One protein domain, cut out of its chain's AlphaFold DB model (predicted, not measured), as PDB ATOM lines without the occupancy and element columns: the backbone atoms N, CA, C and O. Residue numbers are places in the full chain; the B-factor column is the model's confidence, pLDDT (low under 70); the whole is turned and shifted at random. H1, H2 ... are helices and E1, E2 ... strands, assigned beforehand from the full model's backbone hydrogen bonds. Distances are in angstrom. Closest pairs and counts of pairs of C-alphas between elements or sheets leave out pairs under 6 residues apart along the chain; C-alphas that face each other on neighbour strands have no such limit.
ATOM      1  N   TRP A  13      24.881  20.451  -9.607       98.44
ATOM      2  CA  TRP A  13      24.386  21.812  -9.484       98.44
ATOM      3  C   TRP A  13      24.384  22.243  -8.025       98.44
ATOM      4  O   TRP A  13      24.050  21.467  -7.139       98.44
ATOM      5  N   LEU A  14      24.723  23.497  -7.776       98.50
ATOM      6  CA  LEU A  14      24.658  24.114  -6.462       98.50
ATOM      7  C   LEU A  14      23.684  25.287  -6.530       98.50
ATOM      8  O   LEU A  14      23.862  26.218  -7.323       98.50
ATOM      9  N   SER A  15      22.634  25.222  -5.722       98.56
ATOM     10  CA  SER A  15      21.603  26.260  -5.667       98.56
ATOM     11  C   SER A  15      22.117  27.558  -5.038       98.56
ATOM     12  O   SER A  15      23.120  27.543  -4.320       98.56
ATOM     13  N   PRO A  16      21.409  28.686  -5.228       98.25
ATOM     14  CA  PRO A  16      21.708  29.933  -4.523       98.25
ATOM     15  C   PRO A  16      21.714  29.813  -2.989       98.25
ATOM     16  O   PRO A  16      22.379  30.609  -2.327       98.25
ATOM     17  N   SER A  17      20.987  28.844  -2.420       97.88
ATOM     18  CA  SER A  17      20.925  28.562  -0.978       97.88
ATOM     19  C   SER A  17      22.051  27.657  -0.473       97.88
ATOM     20  O   SER A  17      22.172  27.482   0.735       97.88
ATOM     21  N   GLY A  18      22.895  27.123  -1.362       97.56
ATOM     22  CA  GLY A  18      23.981  26.209  -1.003       97.56
ATOM     23  C   GLY A  18      23.584  24.727  -0.985       97.56
ATOM     24  O   GLY A  18      24.408  23.886  -0.641       97.56
ATOM     25  N   ASP A  19      22.360  24.378  -1.389       98.12
ATOM     26  CA  ASP A  19      21.949  22.979  -1.556       98.12
ATOM     27  C   ASP A  19      22.600  22.376  -2.805       98.12
ATOM     28  O   ASP A  19      22.496  22.948  -3.900       98.12
ATOM     29  N   PHE A  20      23.262  21.230  -2.639       97.62
ATOM     30  CA  PHE A  20      23.993  20.542  -3.699       97.62
ATOM     31  C   PHE A  20      23.200  19.373  -4.287       97.62
ATOM     32  O   PHE A  20      22.698  18.508  -3.571       97.62
ATOM     33  N   TYR A  21      23.138  19.339  -5.615       97.31
ATOM     34  CA  TYR A  21      22.396  18.389  -6.433       97.31
ATOM     35  C   TYR A  21      23.405  17.583  -7.259       97.31
ATOM     36  O   TYR A  21      23.793  18.021  -8.352       97.31
ATOM     37  N   PRO A  22      23.905  16.454  -6.726       95.62
ATOM     38  CA  PRO A  22      24.951  15.683  -7.377       95.62
ATOM     39  C   PRO A  22      24.441  15.035  -8.665       95.62
ATOM     40  O   PRO A  22      23.322  14.530  -8.731       95.62
ATOM     41  N   CYS A  23      25.291  14.986  -9.684       93.44
ATOM     42  CA  CYS A  23      25.024  14.253 -10.913       93.44
ATOM     43  C   CYS A  23      26.311  13.672 -11.500       93.44
ATOM     44  O   CYS A  23      27.396  14.228 -11.337       93.44
ATOM     45  N   GLY A  24      26.189  12.573 -12.244       91.31
ATOM     46  CA  GLY A  24      27.330  11.967 -12.922       91.31
ATOM     47  C   GLY A  24      27.927  12.850 -14.025       91.31
ATOM     48  O   GLY A  24      27.293  13.765 -14.558       91.31
ATOM     49  N   TRP A  25      29.157  12.526 -14.429       92.56
ATOM     50  CA  TRP A  25      29.804  13.173 -15.568       92.56
ATOM     51  C   TRP A  25      28.942  13.059 -16.836       92.56
ATOM     52  O   TRP A  25      28.537  11.965 -17.227       92.56
ATOM     53  N   GLY A  26      28.662  14.193 -17.482       90.69
ATOM     54  CA  GLY A  26      27.795  14.268 -18.666       90.69
ATOM     55  C   GLY A  26      26.286  14.269 -18.377       90.69
ATOM     56  O   GLY A  26      25.508  14.459 -19.307       90.69
ATOM     57  N   ALA A  27      25.855  14.129 -17.117       94.19
ATOM     58  CA  ALA A  27      24.437  14.101 -16.733       94.19
ATOM     59  C   ALA A  27      23.863  15.477 -16.335       94.19
ATOM     60  O   ALA A  27      22.687  15.587 -15.998       94.19
ATOM     61  N   HIS A  28      24.662  16.545 -16.398       93.75
ATOM     62  CA  HIS A  28      24.276  17.868 -15.895       93.75
ATOM     63  C   HIS A  28      23.048  18.482 -16.591       93.75
ATOM     64  O   HIS A  28      22.363  19.300 -15.984       93.75
ATOM     65  N   SER A  29      22.757  18.132 -17.852       96.19
ATOM     66  CA  SER A  29      21.542  18.607 -18.534       96.19
ATOM     67  C   SER A  29      20.296  17.923 -17.976       96.19
ATOM     68  O   SER A  29      19.359  18.609 -17.590       96.19
ATOM     69  N   THR A  30      20.323  16.594 -17.849       96.94
ATOM     70  CA  THR A  30      19.229  15.812 -17.256       96.94
ATOM     71  C   THR A  30      18.964  16.230 -15.813       96.94
ATOM     72  O   THR A  30      17.814  16.381 -15.413       96.94
ATOM     73  N   GLU A  31      20.018  16.498 -15.041       97.88
ATOM     74  CA  GLU A  31      19.851  16.986 -13.672       97.88
ATOM     75  C   GLU A  31      19.248  18.398 -13.626       97.88
ATOM     76  O   GLU A  31      18.403  18.682 -12.781       97.88
ATOM     77  N   ALA A  32      19.602  19.275 -14.573       98.06
ATOM     78  CA  ALA A  32      18.982  20.594 -14.662       98.06
ATOM     79  C   ALA A  32      17.478  20.507 -14.983       98.06
ATOM     80  O   ALA A  32      16.682  21.238 -14.396       98.06
ATOM     81  N   GLU A  33      17.077  19.592 -15.872       98.00
ATOM     82  CA  GLU A  33      15.663  19.311 -16.168       98.00
ATOM     83  C   GLU A  33      14.914  18.825 -14.918       98.00
ATOM     84  O   GLU A  33      13.804  19.292 -14.643       98.00
ATOM     85  N   ARG A  34      15.537  17.940 -14.126       98.38
ATOM     86  CA  ARG A  34      14.981  17.450 -12.856       98.38
ATOM     87  C   ARG A  34      14.754  18.593 -11.868       98.38
ATOM     88  O   ARG A  34      13.640  18.746 -11.375       98.38
ATOM     89  N   ILE A  35      15.766  19.431 -11.641       98.38
ATOM     90  CA  ILE A  35      15.675  20.584 -10.729       98.38
ATOM     91  C   ILE A  35      14.574  21.548 -11.183       98.38
ATOM     92  O   ILE A  35      13.734  21.952 -10.383       98.38
ATOM     93  N   LEU A  36      14.522  21.898 -12.471       98.19
ATOM     94  CA  LEU A  36      13.468  22.775 -12.989       98.19
ATOM     95  C   LEU A  36      12.074  22.160 -12.836       98.19
ATOM     96  O   LEU A  36      11.114  22.894 -12.603       98.19
ATOM     97  N   SER A  37      11.953  20.838 -12.956       97.88
ATOM     98  CA  SER A  37      10.686  20.132 -12.748       97.88
ATOM     99  C   SER A  37      10.241  20.217 -11.289       97.88
ATOM    100  O   SER A  37       9.081  20.525 -11.026       97.88
ATOM    101  N   GLU A  38      11.163  20.039 -10.340       97.75
ATOM    102  CA  GLU A  38      10.896  20.168  -8.899       97.75
ATOM    103  C   GLU A  38      10.530  21.597  -8.489       97.75
ATOM    104  O   GLU A  38       9.681  21.795  -7.622       97.75
ATOM    105  N   LEU A  39      11.103  22.598  -9.162       96.62
ATOM    106  CA  LEU A  39      10.740  24.006  -8.984       96.62
ATOM    107  C   LEU A  39       9.410  24.387  -9.663       96.62
ATOM    108  O   LEU A  39       8.959  25.521  -9.515       96.62
ATOM    109  N   GLY A  40       8.792  23.488 -10.437       97.56
ATOM    110  CA  GLY A  40       7.588  23.785 -11.222       97.56
ATOM    111  C   GLY A  40       7.834  24.716 -12.417       97.56
ATOM    112  O   GLY A  40       6.902  25.335 -12.921       97.56
ATOM    113  N   LEU A  41       9.083  24.828 -12.875       96.69
ATOM    114  CA  LEU A  41       9.524  25.749 -13.930       96.69
ATOM    115  C   LEU A  41       9.810  25.060 -15.269       96.69
ATOM    116  O   LEU A  41      10.095  25.735 -16.258       96.69
ATOM    117  N   PHE A  42       9.764  23.729 -15.325       96.31
ATOM    118  CA  PHE A  42      10.141  22.991 -16.531       96.31
ATOM    119  C   PHE A  42       9.184  23.220 -17.712       96.31
ATOM    120  O   PHE A  42       9.624  23.414 -18.841       96.31
ATOM    121  N   GLU A  43       7.877  23.291 -17.461       94.88
ATOM    122  CA  GLU A  43       6.888  23.604 -18.505       94.88
ATOM    123  C   GLU A  43       7.052  25.023 -19.067       94.88
ATOM    124  O   GLU A  43       6.922  25.242 -20.271       94.88
ATOM    125  N   ASP A  44       7.362  25.985 -18.197       93.62
ATOM    126  CA  ASP A  44       7.640  27.371 -18.575       93.62
ATOM    127  C   ASP A  44       8.914  27.463 -19.432       93.62
ATOM    128  O   ASP A  44       8.907  28.077 -20.501       93.62
ATOM    129  N   PHE A  45       9.969  26.743 -19.032       95.25
ATOM    130  CA  PHE A  45      11.185  26.569 -19.826       95.25
ATOM    131  C   PHE A  45      10.876  26.076 -21.249       95.25
ATOM    132  O   PHE A  45      11.289  26.722 -22.212       95.25
ATOM    133  N   LEU A  46      10.118  24.984 -21.395       94.62
ATOM    134  CA  LEU A  46       9.811  24.391 -22.703       94.62
ATOM    135  C   LEU A  46       9.023  25.330 -23.627       94.62
ATOM    136  O   LEU A  46       9.160  25.249 -24.847       94.62
ATOM    137  N   ARG A  47       8.176  26.200 -23.065       93.69
ATOM    138  CA  ARG A  47       7.294  27.084 -23.846       93.69
ATOM    139  C   ARG A  47       7.937  28.412 -24.213       93.69
ATOM    140  O   ARG A  47       7.582  28.980 -25.245       93.69
ATOM    141  N   HIS A  48       8.820  28.929 -23.362       91.12
ATOM    142  CA  HIS A  48       9.223  30.334 -23.423       91.12
ATOM    143  C   HIS A  48      10.734  30.558 -23.496       91.12
ATOM    144  O   HIS A  48      11.163  31.662 -23.834       91.12
ATOM    145  N   SER A  49      11.556  29.543 -23.221       90.62
ATOM    146  CA  SER A  49      13.008  29.702 -23.234       90.62
ATOM    147  C   SER A  49      13.613  29.442 -24.612       90.62
ATOM    148  O   SER A  49      13.374  28.411 -25.232       90.62
ATOM    149  N   ILE A  50      14.494  30.346 -25.047       93.00
ATOM    150  CA  ILE A  50      15.435  30.112 -26.159       93.00
ATOM    151  C   ILE A  50      16.803  29.605 -25.677       93.00
ATOM    152  O   ILE A  50      17.655  29.242 -26.486       93.00
ATOM    153  N   LEU A  51      17.041  29.628 -24.362       92.88
ATOM    154  CA  LEU A  51      18.270  29.133 -23.750       92.88
ATOM    155  C   LEU A  51      18.243  27.609 -23.683       92.88
ATOM    156  O   LEU A  51      17.175  27.006 -23.574       92.88
ATOM    157  N   ASN A  52      19.423  26.986 -23.656       95.06
ATOM    158  CA  ASN A  52      19.501  25.589 -23.245       95.06
ATOM    159  C   ASN A  52      19.159  25.459 -21.748       95.06
ATOM    160  O   ASN A  52      19.264  26.419 -20.983       95.06
ATOM    161  N   VAL A  53      18.768  24.256 -21.323       96.62
ATOM    162  CA  VAL A  53      18.280  24.007 -19.955       96.62
ATOM    163  C   VAL A  53      19.290  24.382 -18.864       96.62
ATOM    164  O   VAL A  53      18.913  24.862 -17.796       96.62
ATOM    165  N   ARG A  54      20.589  24.233 -19.148       96.50
ATOM    166  CA  ARG A  54      21.672  24.539 -18.207       96.50
ATOM    167  C   ARG A  54      21.799  26.041 -18.005       96.50
ATOM    168  O   ARG A  54      21.876  26.495 -16.871       96.50
ATOM    169  N   ASP A  55      21.787  26.803 -19.093       96.56
ATOM    170  CA  ASP A  55      21.855  28.262 -19.043       96.56
ATOM    171  C   ASP A  55      20.574  28.841 -18.436       96.56
ATOM    172  O   ASP A  55      20.632  29.811 -17.689       96.56
ATOM    173  N   TYR A  56      19.422  28.208 -18.677       97.56
ATOM    174  CA  TYR A  56      18.157  28.594 -18.052       97.56
ATOM    175  C   TYR A  56      18.174  28.438 -16.527       97.56
ATOM    176  O   TYR A  56      17.689  29.316 -15.805       97.56
ATOM    177  N   LEU A  57      18.735  27.328 -16.038       98.25
ATOM    178  CA  LEU A  57      18.907  27.079 -14.609       98.25
ATOM    179  C   LEU A  57      19.995  27.987 -14.014       98.25
ATOM    180  O   LEU A  57      19.794  28.596 -12.965       98.25
ATOM    181  N   SER A  58      21.116  28.157 -14.716       97.56
ATOM    182  CA  SER A  58      22.221  29.023 -14.290       97.56
ATOM    183  C   SER A  58      21.825  30.503 -14.234       97.56
ATOM    184  O   SER A  58      22.186  31.219 -13.300       97.56
ATOM    185  N   GLY A  59      20.971  30.954 -15.156       96.81
ATOM    186  CA  GLY A  59      20.362  32.288 -15.143       96.81
ATOM    187  C   GLY A  59      19.425  32.542 -13.955       96.81
ATOM    188  O   GLY A  59      18.995  33.672 -13.751       96.81
ATOM    189  N   ARG A  60      19.126  31.512 -13.152       96.94
ATOM    190  CA  ARG A  60      18.405  31.607 -11.870       96.94
ATOM    191  C   ARG A  60      19.334  31.517 -10.660       96.94
ATOM    192  O   ARG A  60      18.869  31.356  -9.537       96.94
ATOM    193  N   GLY A  61      20.640  31.626 -10.887       97.88
ATOM    194  CA  GLY A  61      21.661  31.698  -9.844       97.88
ATOM    195  C   GLY A  61      22.242  30.354  -9.425       97.88
ATOM    196  O   GLY A  61      23.081  30.325  -8.533       97.88
ATOM    197  N   TYR A  62      21.847  29.245 -10.048       98.56
ATOM    198  CA  TYR A  62      22.520  27.966  -9.825       98.56
ATOM    199  C   TYR A  62      23.909  27.982 -10.477       98.56
ATOM    200  O   TYR A  62      24.072  28.496 -11.582       98.56
ATOM    201  N   CYS A  63      24.906  27.373  -9.840       98.25
ATOM    202  CA  CYS A  63      26.211  27.146 -10.460       98.25
ATOM    203  C   CYS A  63      26.472  25.655 -10.680       98.25
ATOM    204  O   CYS A  63      26.004  24.808  -9.922       98.25
ATOM    205  N   LEU A  64      27.217  25.332 -11.733       98.06
ATOM    206  CA  LEU A  64      27.552  23.968 -12.123       98.06
ATOM    207  C   LEU A  64      28.994  23.650 -11.738       98.06
ATOM    208  O   LEU A  64      29.913  24.274 -12.267       98.06
ATOM    209  N   ILE A  65      29.187  22.635 -10.902       97.31
ATOM    210  CA  ILE A  65      30.482  21.994 -10.663       97.31
ATOM    211  C   ILE A  65      30.620  20.855 -11.679       97.31
ATOM    212  O   ILE A  65      29.859  19.887 -11.644       97.31
ATOM    213  N   HIS A  66      31.566  20.957 -12.612       94.88
ATOM    214  CA  HIS A  66      31.787  19.947 -13.658       94.88
ATOM    215  C   HIS A  66      33.275  19.734 -13.957       94.88
ATOM    216  O   HIS A  66      34.111  20.532 -13.550       94.88
ATOM    217  N   SER A  67      33.613  18.671 -14.690       92.56
ATOM    218  CA  SER A  67      34.994  18.378 -15.097       92.56
ATOM    219  C   SER A  67      35.078  18.120 -16.607       92.56
ATOM    220  O   SER A  67      35.038  16.965 -17.045       92.56
ATOM    221  N   PRO A  68      35.114  19.169 -17.456       87.44
ATOM    222  CA  PRO A  68      35.278  18.999 -18.899       87.44
ATOM    223  C   PRO A  68      36.545  18.192 -19.201       87.44
ATOM    224  O   PRO A  68      37.603  18.461 -18.641       87.44
ATOM    225  N   GLY A  69      36.436  17.151 -20.028       85.19
ATOM    226  CA  GLY A  69      37.571  16.266 -20.331       85.19
ATOM    227  C   GLY A  69      38.080  15.414 -19.158       85.19
ATOM    228  O   GLY A  69      39.010  14.642 -19.351       85.19
ATOM    229  N   ARG A  70      37.456  15.500 -17.970       84.44
ATOM    230  CA  ARG A  70      37.870  14.821 -16.725       84.44
ATOM    231  C   ARG A  70      39.256  15.229 -16.211       84.44
ATOM    232  O   ARG A  70      39.884  14.479 -15.472       84.44
ATOM    233  N   GLU A  71      39.731  16.408 -16.599       84.00
ATOM    234  CA  GLU A  71      41.073  16.885 -16.246       84.00
ATOM    235  C   GLU A  71      41.093  17.623 -14.905       84.00
ATOM    236  O   GLU A  71      41.967  17.387 -14.074       84.00
ATOM    237  N   ARG A  72      40.124  18.519 -14.690       88.19
ATOM    238  CA  ARG A  72      39.987  19.318 -13.467       88.19
ATOM    239  C   ARG A  72      38.542  19.737 -13.246       88.19
ATOM    240  O   ARG A  72      37.803  19.954 -14.208       88.19
ATOM    241  N   LYS A  73      38.168  19.930 -11.982       92.06
ATOM    242  CA  LYS A  73      36.868  20.495 -11.622       92.06
ATOM    243  C   LYS A  73      36.860  22.002 -11.879       92.06
ATOM    244  O   LYS A  73      37.841  22.698 -11.638       92.06
ATOM    245  N   LEU A  74      35.746  22.484 -12.406       93.25
ATOM    246  CA  LEU A  74      35.469  23.880 -12.708       93.25
ATOM    247  C   LEU A  74      34.083  24.230 -12.177       93.25
ATOM    248  O   LEU A  74      33.190  23.380 -12.172       93.25
ATOM    249  N   VAL A  75      33.902  25.490 -11.793       96.38
ATOM    250  CA  VAL A  75      32.593  26.047 -11.443       96.38
ATOM    251  C   VAL A  75      32.171  27.010 -12.544       96.38
ATOM    252  O   VAL A  75      32.878  27.967 -12.844       96.38
ATOM    253  N   THR A  76      31.027  26.745 -13.168       96.12
ATOM    254  CA  THR A  76      30.423  27.625 -14.176       96.12
ATOM    255  C   THR A  76      29.158  28.258 -13.608       96.12
ATOM    256  O   THR A  76      28.265  27.544 -13.154       96.12
ATOM    257  N   HIS A  77      29.050  29.583 -13.666       97.00
ATOM    258  CA  HIS A  77      27.891  30.340 -13.192       97.00
ATOM    259  C   HIS A  77      27.624  31.549 -14.101       97.00
ATOM    260  O   HIS A  77      28.560  32.120 -14.658       97.00
ATOM    261  N   LEU A  78      26.350  31.922 -14.284       96.50
ATOM    262  CA  LEU A  78      25.954  33.101 -15.075       96.50
ATOM    263  C   LEU A  78      25.668  34.338 -14.217       96.50
ATOM    264  O   LEU A  78      25.780  35.459 -14.706       96.50
ATOM    265  N   LEU A  79      25.302  34.145 -12.950       95.88
ATOM    266  CA  LEU A  79      25.102  35.219 -11.977       95.88
ATOM    267  C   LEU A  79      26.235  35.217 -10.939       95.88
ATOM    268  O   LEU A  79      26.911  34.195 -10.794       95.88
ATOM    269  N   PRO A  80      26.464  36.329 -10.213       95.94
ATOM    270  CA  PRO A  80      27.377  36.335  -9.076       95.94
ATOM    271  C   PRO A  80      26.996  35.258  -8.057       95.94
ATOM    272  O   PRO A  80      25.814  35.080  -7.753       95.94
TER     273      PRO A  80
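This is residues 13 to 80 of the 110 residues of an uncharacterized protein of Oribacterium sp. oral taxon 078 str. F0262 (UniProt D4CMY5). A small elongated domain has a two-stranded hairpin, E2 and E3, at one end and the short helix H2 at the other, with H1 and H3 packed about perpendicular to each other between them. The strand E1 runs near E2. The printed part has 68 residues, with named elements in the order E1, H1, H2, H3, E2, E3; the sheet E2 - E3 is antiparallel and the class is mixed, helices and strands. The whole is compact, with a radius of gyration of the C-alphas of 11.7 A, and spans 36 by 23 by 19 A.

E2, residues 63 to 66, and E3, residues 74 to 76, form an antiparallel hairpin at 149 degrees, with N 64 and O 76 at 2.8 A and N 74 and O 66 at 2.8 A, within hydrogen-bond range. E1, residues 20 to 22, pairs with no named strand; it and E2 are near each other, with 7 pairs of C-alphas within 10 A. H3, residues 53 to 58, is apart from E3, but only just, at 8.3 A. H1, residues 28 to 38, touches H3, about perpendicular at 76 degrees; their closest C-alphas, Ser 29 and Arg 54, are 5.9 A apart. H2, residues 42 to 48, and H1 only just touch, only at the corner, with 3 pairs of C-alphas within 8 A; the closest are Leu 36 and Phe 42, 4.9 A. H2 and H3 are close but not clearly touching, Phe 45 and Tyr 56 being the closest C-alphas at 7.5 A. In H1, H2 and H3 every O i to N i+4 pair is within hydrogen-bond range.

E2 measures 9.7 A, E3 6.5 A and E1 6.2 A from first to last C-alpha; H1 measures 15.3 A, H2 10.1 A and H3 8.5 A. E1 begins at C-alpha 20 (23.993, 20.542, -3.699), and E3 ends at C-alpha 76 (30.423, 27.625, -14.176).

The two C-alphas farthest apart, Arg 47 and Glu 71, are 36.1 A apart. The printed part has no cut, no link is long, and no printed residue is under 70 in pLDDT.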